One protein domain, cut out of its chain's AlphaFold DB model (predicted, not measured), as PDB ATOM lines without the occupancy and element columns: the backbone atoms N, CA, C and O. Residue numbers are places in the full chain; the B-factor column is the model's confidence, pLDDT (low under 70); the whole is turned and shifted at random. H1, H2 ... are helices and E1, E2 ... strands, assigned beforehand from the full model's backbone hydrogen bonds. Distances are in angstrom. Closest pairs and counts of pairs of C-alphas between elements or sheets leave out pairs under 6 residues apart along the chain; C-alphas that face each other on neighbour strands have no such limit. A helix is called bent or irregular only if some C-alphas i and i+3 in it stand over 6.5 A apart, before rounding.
ATOM      1  N   ASP A 292     -42.525 -44.494  28.818       92.12
ATOM      2  CA  ASP A 292     -42.779 -44.478  30.263       92.12
ATOM      3  C   ASP A 292     -41.973 -43.398  31.002       92.12
ATOM      4  O   ASP A 292     -40.776 -43.211  30.780       92.12
ATOM      5  N   GLY A 293     -42.649 -42.683  31.909       93.25
ATOM      6  CA  GLY A 293     -42.055 -41.602  32.704       93.25
ATOM      7  C   GLY A 293     -41.718 -40.335  31.910       93.25
ATOM      8  O   GLY A 293     -41.077 -39.433  32.453       93.25
ATOM      9  N   ARG A 294     -42.136 -40.244  30.641       96.25
ATOM     10  CA  ARG A 294     -41.792 -39.144  29.735       96.25
ATOM     11  C   ARG A 294     -43.028 -38.481  29.131       96.25
ATOM     12  O   ARG A 294     -44.129 -39.023  29.145       96.25
ATOM     13  N   THR A 295     -42.823 -37.292  28.578       97.19
ATOM     14  CA  THR A 295     -43.777 -36.589  27.710       97.19
ATOM     15  C   THR A 295     -43.075 -36.118  26.442       97.19
ATOM     16  O   THR A 295     -41.846 -36.024  26.407       97.19
ATOM     17  N   LEU A 296     -43.845 -35.807  25.399       97.81
ATOM     18  CA  LEU A 296     -43.325 -35.000  24.304       97.81
ATOM     19  C   LEU A 296     -43.293 -33.532  24.713       97.81
ATOM     20  O   LEU A 296     -44.130 -33.060  25.487       97.81
ATOM     21  N   GLY A 297     -42.311 -32.834  24.172       98.06
ATOM     22  CA  GLY A 297     -42.113 -31.417  24.359       98.06
ATOM     23  C   GLY A 297     -41.428 -30.769  23.166       98.06
ATOM     24  O   GLY A 297     -41.064 -31.423  22.179       98.06
ATOM     25  N   VAL A 298     -41.190 -29.474  23.320       98.56
ATOM     26  CA  VAL A 298     -40.323 -28.691  22.447       98.56
ATOM     27  C   VAL A 298     -39.118 -28.185  23.222       98.56
ATOM     28  O   VAL A 298     -39.233 -27.829  24.397       98.56
ATOM     29  N   VAL A 299     -37.956 -28.151  22.575       98.62
ATOM     30  CA  VAL A 299     -36.708 -27.660  23.172       98.62
ATOM     31  C   VAL A 299     -36.089 -26.625  22.255       98.62
ATOM     32  O   VAL A 299     -35.848 -26.904  21.087       98.62
ATOM     33  N   ARG A 300     -35.830 -25.431  22.783       98.38
ATOM     34  CA  ARG A 300     -35.186 -24.326  22.064       98.38
ATOM     35  C   ARG A 300     -33.835 -24.006  22.692       98.38
ATOM     36  O   ARG A 300     -33.746 -23.878  23.917       98.38
ATOM     37  N   GLY A 301     -32.812 -23.812  21.871       98.19
ATOM     38  CA  GLY A 301     -31.461 -23.482  22.325       98.19
ATOM     39  C   GLY A 301     -30.493 -23.220  21.167       98.19
ATOM     40  O   GLY A 301     -30.860 -23.430  20.013       98.19
ATOM     41  N   PRO A 302     -29.275 -22.736  21.457       97.94
ATOM     42  CA  PRO A 302     -28.234 -22.580  20.450       97.94
ATOM     43  C   PRO A 302     -27.668 -23.939  20.005       97.94
ATOM     44  O   PRO A 302     -27.499 -24.847  20.825       97.94
ATOM     45  N   ALA A 303     -27.393 -24.065  18.709       97.12
ATOM     46  CA  ALA A 303     -26.691 -25.188  18.096       97.12
ATOM     47  C   ALA A 303     -25.893 -24.682  16.886       97.12
ATOM     48  O   ALA A 303     -26.476 -24.096  15.972       97.12
ATOM     49  N   ASP A 304     -24.574 -24.876  16.879       94.19
ATOM     50  CA  ASP A 304     -23.683 -24.527  15.761       94.19
ATOM     51  C   ASP A 304     -23.832 -23.066  15.280       94.19
ATOM     52  O   ASP A 304     -23.840 -22.760  14.084       94.19
ATOM     53  N   GLY A 305     -23.981 -22.132  16.226       93.88
ATOM     54  CA  GLY A 305     -24.148 -20.702  15.934       93.88
ATOM     55  C   GLY A 305     -25.536 -20.305  15.413       93.88
ATOM     56  O   GLY A 305     -25.717 -19.159  15.001       93.88
ATOM     57  N   ARG A 306     -26.510 -21.220  15.446       96.31
ATOM     58  CA  ARG A 306     -27.916 -20.999  15.079       96.31
ATOM     59  C   ARG A 306     -28.835 -21.178  16.281       96.31
ATOM     60  O   ARG A 306     -28.503 -21.863  17.247       96.31
ATOM     61  N   THR A 307     -30.026 -20.603  16.209       98.06
ATOM     62  CA  THR A 307     -31.143 -20.913  17.101       98.06
ATOM     63  C   THR A 307     -31.872 -22.143  16.579       98.06
ATOM     64  O   THR A 307     -32.541 -22.081  15.548       98.06
ATOM     65  N   LEU A 308     -31.788 -23.241  17.323       98.50
ATOM     66  CA  LEU A 308     -32.466 -24.494  17.021       98.50
ATOM     67  C   LEU A 308     -33.735 -24.639  17.873       98.50
ATOM     68  O   LEU A 308     -33.724 -24.395  19.084       98.50
ATOM     69  N   LEU A 309     -34.816 -25.094  17.242       98.69
ATOM     70  CA  LEU A 309     -36.001 -25.640  17.897       98.69
ATOM     71  C   LEU A 309     -36.116 -27.128  17.564       98.69
ATOM     72  O   LEU A 309     -36.028 -27.530  16.412       98.69
ATOM     73  N   VAL A 310     -36.348 -27.960  18.567       98.69
ATOM     74  CA  VAL A 310     -36.608 -29.390  18.405       98.69
ATOM     75  C   VAL A 310     -38.038 -29.662  18.845       98.69
ATOM     76  O   VAL A 310     -38.392 -29.337  19.976       98.69
ATOM     77  N   VAL A 311     -38.845 -30.268  17.976       98.62
ATOM     78  CA  VAL A 311     -40.244 -30.636  18.245       98.62
ATOM     79  C   VAL A 311     -40.391 -32.154  18.290       98.62
ATOM     80  O   VAL A 311     -39.788 -32.876  17.493       98.62
ATOM     81  N   GLY A 312     -41.191 -32.649  19.237       97.94
ATOM     82  CA  GLY A 312     -41.279 -34.080  19.542       97.94
ATOM     83  C   GLY A 312     -40.103 -34.577  20.384       97.94
ATOM     84  O   GLY A 312     -39.747 -35.752  20.318       97.94
ATOM     85  N   ALA A 313     -39.482 -33.683  21.154       97.81
ATOM     86  CA  ALA A 313     -38.446 -34.021  22.117       97.81
ATOM     87  C   ALA A 313     -39.028 -34.843  23.270       97.81
ATOM     88  O   ALA A 313     -40.034 -34.453  23.856       97.81
ATOM     89  N   ALA A 314     -38.370 -35.941  23.639       97.56
ATOM     90  CA  ALA A 314     -38.696 -36.639  24.876       97.56
ATOM     91  C   ALA A 314     -38.187 -35.827  26.080       97.56
ATOM     92  O   ALA A 314     -36.998 -35.505  26.170       97.56
ATOM     93  N   LEU A 315     -39.093 -35.507  27.001       97.94
ATOM     94  CA  LEU A 315     -38.812 -34.815  28.256       97.94
ATOM     95  C   LEU A 315     -39.193 -35.707  29.439       97.94
ATOM     96  O   LEU A 315     -40.118 -36.511  29.334       97.94
ATOM     97  N   ASP A 316     -38.534 -35.520  30.581       96.62
ATOM     98  CA  ASP A 316     -39.028 -36.045  31.858       96.62
ATOM     99  C   ASP A 316     -40.450 -35.524  32.138       96.62
ATOM    100  O   ASP A 316     -40.717 -34.329  31.985       96.62
ATOM    101  N   ALA A 317     -41.373 -36.401  32.546       92.88
ATOM    102  CA  ALA A 317     -42.785 -36.043  32.700       92.88
ATOM    103  C   ALA A 317     -43.078 -35.065  33.856       92.88
ATOM    104  O   ALA A 317     -44.170 -34.504  33.904       92.88
ATOM    105  N   THR A 318     -42.143 -34.874  34.793       92.12
ATOM    106  CA  THR A 318     -42.334 -34.001  35.964       92.12
ATOM    107  C   THR A 318     -41.429 -32.777  35.906       92.12
ATOM    108  O   THR A 318     -41.886 -31.646  36.066       92.12
ATOM    109  N   ALA A 319     -40.134 -32.993  35.679       94.38
ATOM    110  CA  ALA A 319     -39.127 -31.945  35.619       94.38
ATOM    111  C   ALA A 319     -39.110 -31.220  34.265       94.38
ATOM    112  O   ALA A 319     -38.540 -30.133  34.170       94.38
ATOM    113  N   HIS A 320     -39.708 -31.812  33.221       95.69
ATOM    114  CA  HIS A 320     -39.677 -31.322  31.838       95.69
ATOM    115  C   HIS A 320     -38.258 -31.069  31.311       95.69
ATOM    116  O   HIS A 320     -38.045 -30.258  30.411       95.69
ATOM    117  N   THR A 321     -37.269 -31.770  31.862       96.31
ATOM    118  CA  THR A 321     -35.891 -31.725  31.381       96.31
ATOM    119  C   THR A 321     -35.742 -32.635  30.164       96.31
ATOM    120  O   THR A 321     -36.255 -33.758  30.197       96.31
ATOM    121  N   PRO A 322     -35.042 -32.199  29.104       97.31
ATOM    122  CA  PRO A 322     -34.806 -33.042  27.941       97.31
ATOM    123  C   PRO A 322     -33.954 -34.255  28.302       97.31
ATOM    124  O   PRO A 322     -33.032 -34.160  29.114       97.31
ATOM    125  N   VAL A 323     -34.251 -35.393  27.675       95.31
ATOM    126  CA  VAL A 323     -33.400 -36.586  27.777       95.31
ATOM    127  C   VAL A 323     -32.017 -36.323  27.150       95.31
ATOM    128  O   VAL A 323     -31.907 -35.445  26.285       95.31
ATOM    129  N   PRO A 324     -30.957 -37.053  27.553       95.00
ATOM    130  CA  PRO A 324     -29.591 -36.798  27.088       95.00
ATOM    131  C   PRO A 324     -29.441 -36.759  25.564       95.00
ATOM    132  O   PRO A 324     -28.703 -35.929  25.042       95.00
ATOM    133  N   GLU A 325     -30.180 -37.605  24.847       94.44
ATOM    134  CA  GLU A 325     -30.151 -37.683  23.384       94.44
ATOM    135  C   GLU A 325     -30.689 -36.407  22.727       94.44
ATOM    136  O   GLU A 325     -30.174 -35.973  21.702       94.44
ATOM    137  N   VAL A 326     -31.704 -35.779  23.331       96.12
ATOM    138  CA  VAL A 326     -32.235 -34.489  22.872       96.12
ATOM    139  C   VAL A 326     -31.282 -33.359  23.250       96.12
ATOM    140  O   VAL A 326     -31.038 -32.473  22.436       96.12
ATOM    141  N   ALA A 327     -30.729 -33.380  24.466       96.56
ATOM    142  CA  ALA A 327     -29.788 -32.359  24.921       96.56
ATOM    143  C   ALA A 327     -28.512 -32.320  24.061       96.56
ATOM    144  O   ALA A 327     -27.980 -31.242  23.812       96.56
ATOM    145  N   ALA A 328     -28.066 -33.474  23.556       96.38
ATOM    146  CA  ALA A 328     -26.907 -33.602  22.674       96.38
ATOM    147  C   ALA A 328     -27.088 -32.961  21.281       96.38
ATOM    148  O   ALA A 328     -26.114 -32.852  20.543       96.38
ATOM    149  N   LEU A 329     -28.305 -32.537  20.911       96.56
ATOM    150  CA  LEU A 329     -28.565 -31.804  19.664       96.56
ATOM    151  C   LEU A 329     -28.161 -30.321  19.737       96.56
ATOM    152  O   LEU A 329     -28.222 -29.638  18.716       96.56
ATOM    153  N   PHE A 330     -27.807 -29.827  20.925       98.12
ATOM    154  CA  PHE A 330     -27.493 -28.425  21.197       98.12
ATOM    155  C   PHE A 330     -26.039 -28.248  21.641       98.12
ATOM    156  O   PHE A 330     -25.368 -29.210  22.022       98.12
ATOM    157  N   ASP A 331     -25.574 -26.998  21.646       97.50
ATOM    158  CA  ASP A 331     -24.211 -26.670  22.061       97.50
ATOM    159  C   ASP A 331     -23.935 -27.127  23.514       97.50
ATOM    160  O   ASP A 331     -24.771 -26.928  24.409       97.50
ATOM    161  N   PRO A 332     -22.753 -27.704  23.809       95.00
ATOM    162  CA  PRO A 332     -22.412 -28.143  25.160       95.00
ATOM    163  C   PRO A 332     -22.508 -27.012  26.193       95.00
ATOM    164  O   PRO A 332     -21.900 -25.953  26.046       95.00
ATOM    165  N   GLY A 333     -23.256 -27.246  27.275       91.94
ATOM    166  CA  GLY A 333     -23.458 -26.259  28.344       91.94
ATOM    167  C   GLY A 333     -24.451 -25.141  28.005       91.94
ATOM    168  O   GLY A 333     -24.627 -24.222  28.809       91.94
ATOM    169  N   ALA A 334     -25.123 -25.210  26.853       93.38
ATOM    170  CA  ALA A 334     -26.150 -24.255  26.479       93.38
ATOM    171  C   ALA A 334     -27.328 -24.245  27.461       93.38
ATOM    172  O   ALA A 334     -27.793 -25.277  27.952       93.38
ATOM    173  N   ARG A 335     -27.877 -23.052  27.701       94.06
ATOM    174  CA  ARG A 335     -29.137 -22.905  28.431       94.06
ATOM    175  C   ARG A 335     -30.302 -23.231  27.501       94.06
ATOM    176  O   ARG A 335     -30.632 -22.435  26.624       94.06
ATOM    177  N   LEU A 336     -30.943 -24.369  27.736       97.25
ATOM    178  CA  LEU A 336     -32.091 -24.829  26.957       97.25
ATOM    179  C   LEU A 336     -33.412 -24.366  27.577       97.25
ATOM    180  O   LEU A 336     -33.577 -24.360  28.800       97.25
ATOM    181  N   ARG A 337     -34.376 -24.012  26.726       97.38
ATOM    182  CA  ARG A 337     -35.779 -23.815  27.104       97.38
ATOM    183  C   ARG A 337     -36.565 -25.037  26.650       97.38
ATOM    184  O   ARG A 337     -36.810 -25.185  25.458       97.38
ATOM    185  N   ALA A 338     -36.963 -25.879  27.596       97.88
ATOM    186  CA  ALA A 338     -37.824 -27.030  27.347       97.88
ATOM    187  C   ALA A 338     -39.249 -26.732  27.827       97.88
ATOM    188  O   ALA A 338     -39.437 -26.255  28.948       97.88
ATOM    189  N   LEU A 339     -40.242 -26.984  26.974       97.88
ATOM    190  CA  LEU A 339     -41.659 -26.823  27.293       97.88
ATOM    191  C   LEU A 339     -42.410 -28.126  26.994       97.88
ATOM    192  O   LEU A 339     -42.170 -28.715  25.938       97.88
ATOM    193  N   PRO A 340     -43.353 -28.557  27.852       97.19
ATOM    194  CA  PRO A 340     -44.192 -29.736  27.620       97.19
ATOM    195  C   PRO A 340     -45.324 -29.435  26.620       97.19
ATOM    196  O   PRO A 340     -46.506 -29.576  26.932       97.19
ATOM    197  N   LEU A 341     -44.951 -28.952  25.435       98.12
ATOM    198  CA  LEU A 341     -45.839 -28.653  24.312       98.12
ATOM    199  C   LEU A 341     -45.573 -29.646  23.182       98.12
ATOM    200  O   LEU A 341     -44.420 -29.969  22.900       98.12
ATOM    201  N   VAL A 342     -46.621 -30.125  22.520       97.56
ATOM    202  CA  VAL A 342     -46.494 -31.130  21.456       97.56
ATOM    203  C   VAL A 342     -46.025 -30.527  20.122       97.56
ATOM    204  O   VAL A 342     -45.468 -31.236  19.286       97.56
ATOM    205  N   GLY A 343     -46.204 -29.220  19.941       97.75
ATOM    206  CA  GLY A 343     -45.821 -28.444  18.765       97.75
ATOM    207  C   GLY A 343     -46.980 -27.988  17.875       97.75
ATOM    208  O   GLY A 343     -46.713 -27.459  16.807       97.75
ATOM    209  N   VAL A 344     -48.248 -28.191  18.259       97.69
ATOM    210  CA  VAL A 344     -49.413 -27.731  17.469       97.69
ATOM    211  C   VAL A 344     -49.662 -26.227  17.616       97.69
ATOM    212  O   VAL A 344     -50.331 -25.635  16.775       97.69
ATOM    213  N   GLY A 345     -49.131 -25.617  18.677       96.75
ATOM    214  CA  GLY A 345     -49.243 -24.190  18.955       96.75
ATOM    215  C   GLY A 345     -48.080 -23.709  19.811       96.75
ATOM    216  O   GLY A 345     -47.914 -24.133  20.949       96.75
ATOM    217  N   LEU A 346     -47.258 -22.814  19.284       97.50
ATOM    218  CA  LEU A 346     -46.021 -22.392  19.923       97.50
ATOM    219  C   LEU A 346     -46.090 -20.932  20.372       97.50
ATOM    220  O   LEU A 346     -46.643 -20.079  19.675       97.50
ATOM    221  N   PRO A 347     -45.500 -20.612  21.536       96.94
ATOM    222  CA  PRO A 347     -45.430 -19.239  22.028       96.94
ATOM    223  C   PRO A 347     -44.424 -18.380  21.252       96.94
ATOM    224  O   PRO A 347     -44.347 -17.179  21.492       96.94
ATOM    225  N   ASP A 348     -43.615 -18.991  20.388       97.06
ATOM    226  CA  ASP A 348     -42.539 -18.337  19.656       97.06
ATOM    227  C   ASP A 348     -43.076 -17.475  18.499       97.06
ATOM    228  O   ASP A 348     -44.104 -17.778  17.877       97.06
ATOM    229  N   ASP A 349     -42.370 -16.378  18.231       95.75
ATOM    230  CA  ASP A 349     -42.702 -15.438  17.164       95.75
ATOM    231  C   ASP A 349     -42.400 -16.024  15.781       95.75
ATOM    232  O   ASP A 349     -41.611 -16.964  15.638       95.75
ATOM    233  N   ASP A 350     -43.043 -15.460  14.759       96.62
ATOM    234  CA  ASP A 350     -42.883 -15.898  13.373       96.62
ATOM    235  C   ASP A 350     -41.421 -15.715  12.932       96.62
ATOM    236  O   ASP A 350     -40.845 -14.642  13.120       96.62
ATOM    237  N   GLY A 351     -40.813 -16.765  12.374       97.31
ATOM    238  CA  GLY A 351     -39.412 -16.754  11.929       97.31
ATOM    239  C   GLY A 351     -38.370 -16.469  13.024       97.31
ATOM    240  O   GLY A 351     -37.263 -16.040  12.715       97.31
ATOM    241  N   SER A 352     -38.702 -16.668  14.305       97.25
ATOM    242  CA  SER A 352     -37.802 -16.401  15.445       97.25
ATOM    243  C   SER A 352     -36.780 -17.513  15.738       97.25
ATOM    244  O   SER A 352     -36.036 -17.450  16.731       97.25
ATOM    245  N   VAL A 353     -36.771 -18.554  14.907       97.88
ATOM    246  CA  VAL A 353     -35.892 -19.720  14.980       97.88
ATOM    247  C   VAL A 353     -35.224 -19.911  13.617       97.88
ATOM    248  O   VAL A 353     -35.886 -19.834  12.586       97.88
ATOM    249  N   ASP A 354     -33.923 -20.188  13.598       98.44
ATOM    250  CA  ASP A 354     -33.198 -20.414  12.343       98.44
ATOM    251  C   ASP A 354     -33.546 -21.789  11.753       98.44
ATOM    252  O   ASP A 354     -33.828 -21.911  10.566       98.44
ATOM    253  N   GLU A 355     -33.588 -22.827  12.593       98.44
ATOM    254  CA  GLU A 355     -33.889 -24.198  12.174       98.44
ATOM    255  C   GLU A 355     -34.836 -24.889  13.165       98.44
ATOM    256  O   GLU A 355     -34.624 -24.850  14.378       98.44
ATOM    257  N   CYS A 356     -35.863 -25.572  12.659       98.62
ATOM    258  CA  CYS A 356     -36.727 -26.450  13.435       98.62
ATOM    259  C   CYS A 356     -36.568 -27.910  12.997       98.62
ATOM    260  O   CYS A 356     -36.818 -28.256  11.846       98.62
ATOM    261  N   ARG A 357     -36.217 -28.795  13.934       98.38
ATOM    262  CA  ARG A 357     -36.110 -30.243  13.718       98.38
ATOM    263  C   ARG A 357     -37.334 -30.969  14.262       98.38
ATOM    264  O   ARG A 357     -37.580 -30.960  15.469       98.38
ATOM    265  N   LEU A 358     -38.066 -31.650  13.386       98.38
ATOM    266  CA  LEU A 358     -39.163 -32.542  13.762       98.38
ATOM    267  C   LEU A 358     -38.608 -33.947  14.015       98.38
ATOM    268  O   LEU A 358     -38.113 -34.602  13.094       98.38
ATOM    269  N   LEU A 359     -38.672 -34.414  15.263       97.56
ATOM    270  CA  LEU A 359     -38.164 -35.736  15.632       97.56
ATOM    271  C   LEU A 359     -39.127 -36.869  15.234       97.56
ATOM    272  O   LEU A 359     -40.339 -36.651  15.145       97.56
ATOM    273  N   PRO A 360     -38.632 -38.119  15.085       96.12
ATOM    274  CA  PRO A 360     -39.455 -39.267  14.694       96.12
ATOM    275  C   PRO A 360     -40.682 -39.513  15.581       96.12
ATOM    276  O   PRO A 360     -41.674 -40.057  15.103       96.12
ATOM    277  N   ALA A 361     -40.651 -39.093  16.851       95.88
ATOM    278  CA  ALA A 361     -41.788 -39.216  17.759       95.88
ATOM    279  C   ALA A 361     -43.044 -38.493  17.243       95.88
ATOM    280  O   ALA A 361     -44.147 -39.007  17.418       95.88
ATOM    281  N   VAL A 362     -42.892 -37.372  16.520       96.69
ATOM    282  CA  VAL A 362     -44.013 -36.661  15.878       96.69
ATOM    283  C   VAL A 362     -44.749 -37.581  14.902       96.69
ATOM    284  O   VAL A 362     -45.973 -37.544  14.819       96.69
ATOM    285  N   ARG A 363     -44.041 -38.481  14.206       94.94
ATOM    286  CA  ARG A 363     -44.645 -39.402  13.227       94.94
ATOM    287  C   ARG A 363     -45.601 -40.415  13.855       94.94
ATOM    288  O   ARG A 363     -46.409 -40.976  13.116       94.94
ATOM    289  N   ARG A 364     -45.519 -40.628  15.172       95.75
ATOM    290  CA  ARG A 364     -46.405 -41.518  15.938       95.75
ATOM    291  C   ARG A 364     -47.752 -40.873  16.277       95.75
ATOM    292  O   ARG A 364     -48.632 -41.579  16.749       95.75
ATOM    293  N   LEU A 365     -47.899 -39.567  16.047       97.25
ATOM    294  CA  LEU A 365     -49.157 -38.848  16.225       97.25
ATOM    295  C   LEU A 365     -50.037 -38.960  14.975       97.25
ATOM    296  O   LEU A 365     -49.551 -39.198  13.862       97.25
ATOM    297  N   ASP A 366     -51.328 -38.713  15.145       97.19
ATOM    298  CA  ASP A 366     -52.290 -38.746  14.054       97.19
ATOM    299  C   ASP A 366     -51.996 -37.701  12.969       97.19
ATOM    300  O   ASP A 366     -51.478 -36.612  13.257       97.19
ATOM    301  N   PRO A 367     -52.381 -37.973  11.703       97.25
ATOM    302  CA  PRO A 367     -52.101 -37.091  10.572       97.25
ATOM    303  C   PRO A 367     -52.505 -35.631  10.791       97.25
ATOM    304  O   PRO A 367     -51.750 -34.738  10.416       97.25
ATOM    305  N   VAL A 368     -53.651 -35.385  11.434       95.50
ATOM    306  CA  VAL A 368     -54.136 -34.025  11.709       95.50
ATOM    307  C   VAL A 368     -53.187 -33.254  12.630       95.50
ATOM    308  O   VAL A 368     -52.900 -32.086  12.373       95.50
ATOM    309  N   HIS A 369     -52.641 -33.907  13.658       97.00
ATOM    310  CA  HIS A 369     -51.714 -33.284  14.599       97.00
ATOM    311  C   HIS A 369     -50.345 -33.082  13.962       97.00
ATOM    312  O   HIS A 369     -49.792 -31.995  14.071       97.00
ATOM    313  N   ARG A 370     -49.848 -34.068  13.208       97.44
ATOM    314  CA  ARG A 370     -48.578 -33.955  12.470       97.44
ATOM    315  C   ARG A 370     -48.575 -32.800  11.481       97.44
ATOM    316  O   ARG A 370     -47.631 -32.022  11.448       97.44
ATOM    317  N   GLU A 371     -49.648 -32.671  10.709       97.56
ATOM    318  CA  GLU A 371     -49.806 -31.579   9.752       97.56
ATOM    319  C   GLU A 371     -49.885 -30.219  10.456       97.56
ATOM    320  O   GLU A 371     -49.295 -29.245   9.994       97.56
ATOM    321  N   THR A 372     -50.565 -30.156  11.604       98.00
ATOM    322  CA  THR A 372     -50.620 -28.931  12.417       98.00
ATOM    323  C   THR A 372     -49.240 -28.564  12.964       98.00
ATOM    324  O   THR A 372     -48.826 -27.418  12.840       98.00
ATOM    325  N   ILE A 373     -48.506 -29.544  13.503       98.50
ATOM    326  CA  ILE A 373     -47.140 -29.374  14.012       98.50
ATOM    327  C   ILE A 373     -46.206 -28.872  12.916       98.50
ATOM    328  O   ILE A 373     -45.425 -27.953  13.142       98.50
ATOM    329  N   ARG A 374     -46.297 -29.445  11.712       98.25
ATOM    330  CA  ARG A 374     -45.486 -29.023  10.568       98.25
ATOM    331  C   ARG A 374     -45.762 -27.567  10.192       98.25
ATOM    332  O   ARG A 374     -44.819 -26.797  10.060       98.25
ATOM    333  N   ARG A 375     -47.036 -27.171  10.080       98.19
ATOM    334  CA  ARG A 375     -47.414 -25.774   9.790       98.19
ATOM    335  C   ARG A 375     -46.926 -24.811  10.863       98.19
ATOM    336  O   ARG A 375     -46.485 -23.714  10.547       98.19
ATOM    337  N   GLU A 376     -47.011 -25.215  12.124       98.25
ATOM    338  CA  GLU A 376     -46.557 -24.377  13.226       98.25
ATOM    339  C   GLU A 376     -45.027 -24.263  13.266       98.25
ATOM    340  O   GLU A 376     -44.505 -23.175  13.501       98.25
ATOM    341  N   ALA A 377     -44.300 -25.338  12.945       98.44
ATOM    342  CA  ALA A 377     -42.853 -25.306  12.749       98.44
ATOM    343  C   ALA A 377     -42.448 -24.357  11.607       98.44
ATOM    344  O   ALA A 377     -41.546 -23.544  11.785       98.44
ATOM    345  N   GLU A 378     -43.153 -24.407  10.473       98.50
ATOM    346  CA  GLU A 378     -42.950 -23.501   9.329       98.50
ATOM    347  C   GLU A 378     -43.275 -22.042   9.661       98.50
ATOM    348  O   GLU A 378     -42.698 -21.129   9.079       98.50
ATOM    349  N   ARG A 379     -44.186 -21.797  10.611       97.50
ATOM    350  CA  ARG A 379     -44.470 -20.444  11.096       97.50
ATOM    351  C   ARG A 379     -43.300 -19.886  11.905       97.50
ATOM    352  O   ARG A 379     -42.939 -18.723  11.736       97.50
ATOM    353  N   VAL A 380     -42.751 -20.674  12.831       97.94
ATOM    354  CA  VAL A 380     -41.754 -20.182  13.800       97.94
ATOM    355  C   VAL A 380     -40.320 -20.227  13.285       97.94
ATOM    356  O   VAL A 380     -39.486 -19.496  13.819       97.94
ATOM    357  N   ALA A 381     -40.019 -21.063  12.288       98.31
ATOM    358  CA  ALA A 381     -38.658 -21.301  11.822       98.31
ATOM    359  C   ALA A 381     -38.428 -20.918  10.359       98.31
ATOM    360  O   ALA A 381     -39.333 -21.008   9.533       98.31
ATOM    361  N   VAL A 382     -37.191 -20.520  10.050       97.75
ATOM    362  CA  VAL A 382     -36.744 -20.257   8.674       97.75
ATOM    363  C   VAL A 382     -36.616 -21.566   7.894       97.75
ATOM    364  O   VAL A 382     -37.173 -21.680   6.804       97.75
ATOM    365  N   ASP A 383     -35.949 -22.565   8.481       97.56
ATOM    366  CA  ASP A 383     -35.784 -23.897   7.899       97.56
ATOM    367  C   ASP A 383     -36.471 -24.968   8.762       97.56
ATOM    368  O   ASP A 383     -36.319 -24.989   9.985       97.56
ATOM    369  N   VAL A 384     -37.191 -25.907   8.137       97.75
ATOM    370  CA  VAL A 384     -37.802 -27.061   8.823       97.75
ATOM    371  C   VAL A 384     -37.215 -28.360   8.285       97.75
ATOM    372  O   VAL A 384     -37.246 -28.626   7.085       97.75
ATOM    373  N   VAL A 385     -36.698 -29.195   9.187       96.69
ATOM    374  CA  VAL A 385     -36.029 -30.461   8.871       96.69
ATOM    375  C   VAL A 385     -36.743 -31.616   9.565       96.69
ATOM    376  O   VAL A 385     -36.879 -31.640  10.788       96.69
ATOM    377  N   GLU A 386     -37.156 -32.625   8.802       93.62
ATOM    378  CA  GLU A 386     -37.623 -33.888   9.373       93.62
ATOM    379  C   GLU A 386     -36.451 -34.836   9.633       93.62
ATOM    380  O   GLU A 386     -35.746 -35.249   8.712       93.62
ATOM    381  N   VAL A 387     -36.270 -35.235  10.890       90.50
ATOM    382  CA  VAL A 387     -35.199 -36.157  11.271       90.50
ATOM    383  C   VAL A 387     -35.625 -37.590  10.953       90.50
ATOM    384  O   VAL A 387     -36.672 -38.069  11.401       90.50
TER     385      VAL A 387
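Overview. This is residues 292 to 387 of the 392 residues of the protein "Glyco_trans_2-like domain-containing protein" of Micromonospora rosaria (UniProt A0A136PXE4). A strongly twisted sheet of five strands has a long, bent hairpin, E1 and E2, through its middle; the long helix H3 covers one face over E4, and the little helix H1 packs on the opposite face near E2. The short helix H2 sits by the bend of E2. The printed part has 96 residues, with three named helices and five named strands in the order E1 E2 H1 E3 E4 H2 H3 E5. The sheet's order is E3 E1 E2 E4 E5, mixed, and the class is mixed, helices and strands. The whole is compact, with a radius of gyration of the C-alphas of 12.2 A, and spans 34 by 33 by 22 A.

Along the chain. E1, residues 294 to 303, is 23.6 A long and begins at C-alpha 294 at (-41.792, -39.144, 29.735). E2, residues 306 to 316, is 25.1 A long. E1 bends by 62 degrees at residue 297 and E2 by 78 degrees at residue 312. E3 is residues 337 to 339, 6.6 A; E4 is residues 353 to 358, 13.3 A; E5 is residues 381 to 386, 12.9 A, ending at C-alpha 386 at (-37.623, -33.888, 9.373). H3, residues 367 to 380, is 20.1 A long; H1 is residues 324 to 327, 4.9 A, and H2 residues 360 to 364, 7.4 A.

Arrangement. E1 and E2 form an antiparallel hairpin, with N 299 and O 310 2.9 A apart, within hydrogen-bond range. Edge strand E3 is antiparallel to E1, with N 300 and O 337 at 2.9 A. E4 is parallel to E2, with N 357 and O 309 at 2.8 A, and edge strand E5 is parallel to E4, with N 385 and O 356 at 2.8 A. E4, H2, H3 and E5 make a strand-helix-strand unit, two parallel neighbour strands joined through helices, with a right-handed crossover. E2, H1 and E3 make a split unit, with E1 between its strands, also right-handed. H3 is on the sheet at a height of 10.0 A, over E4 and along the strands, at 1 degree to E4 on the local plane; the closest C-alphas of H3 and E4 are those of Val 380 and Val 353, 6.0 A apart. H1 is on the opposite face, at a height of 8.6 A. H2 is on the sheet, only just over E2, with 3 of its C-alphas falling there; the closest C-alphas are those of Gly 312 and Val 362, 5.2 A apart. In H3 every O i to N i+4 pair is within hydrogen-bond range, in H2 0 of 1, against 2 of 2 O i to N i+3 pairs; H1 is too short for an O i to N i+4 pair.

Size, cuts and confidence. The C-alphas farthest apart are those of Gly 333 and Val 368, 35.8 A. The printed part has no cut. The link from E3 to E4, residues 340 to 352, is long. Mean pLDDT of the printed part is 96.8, and no printed residue is under 70.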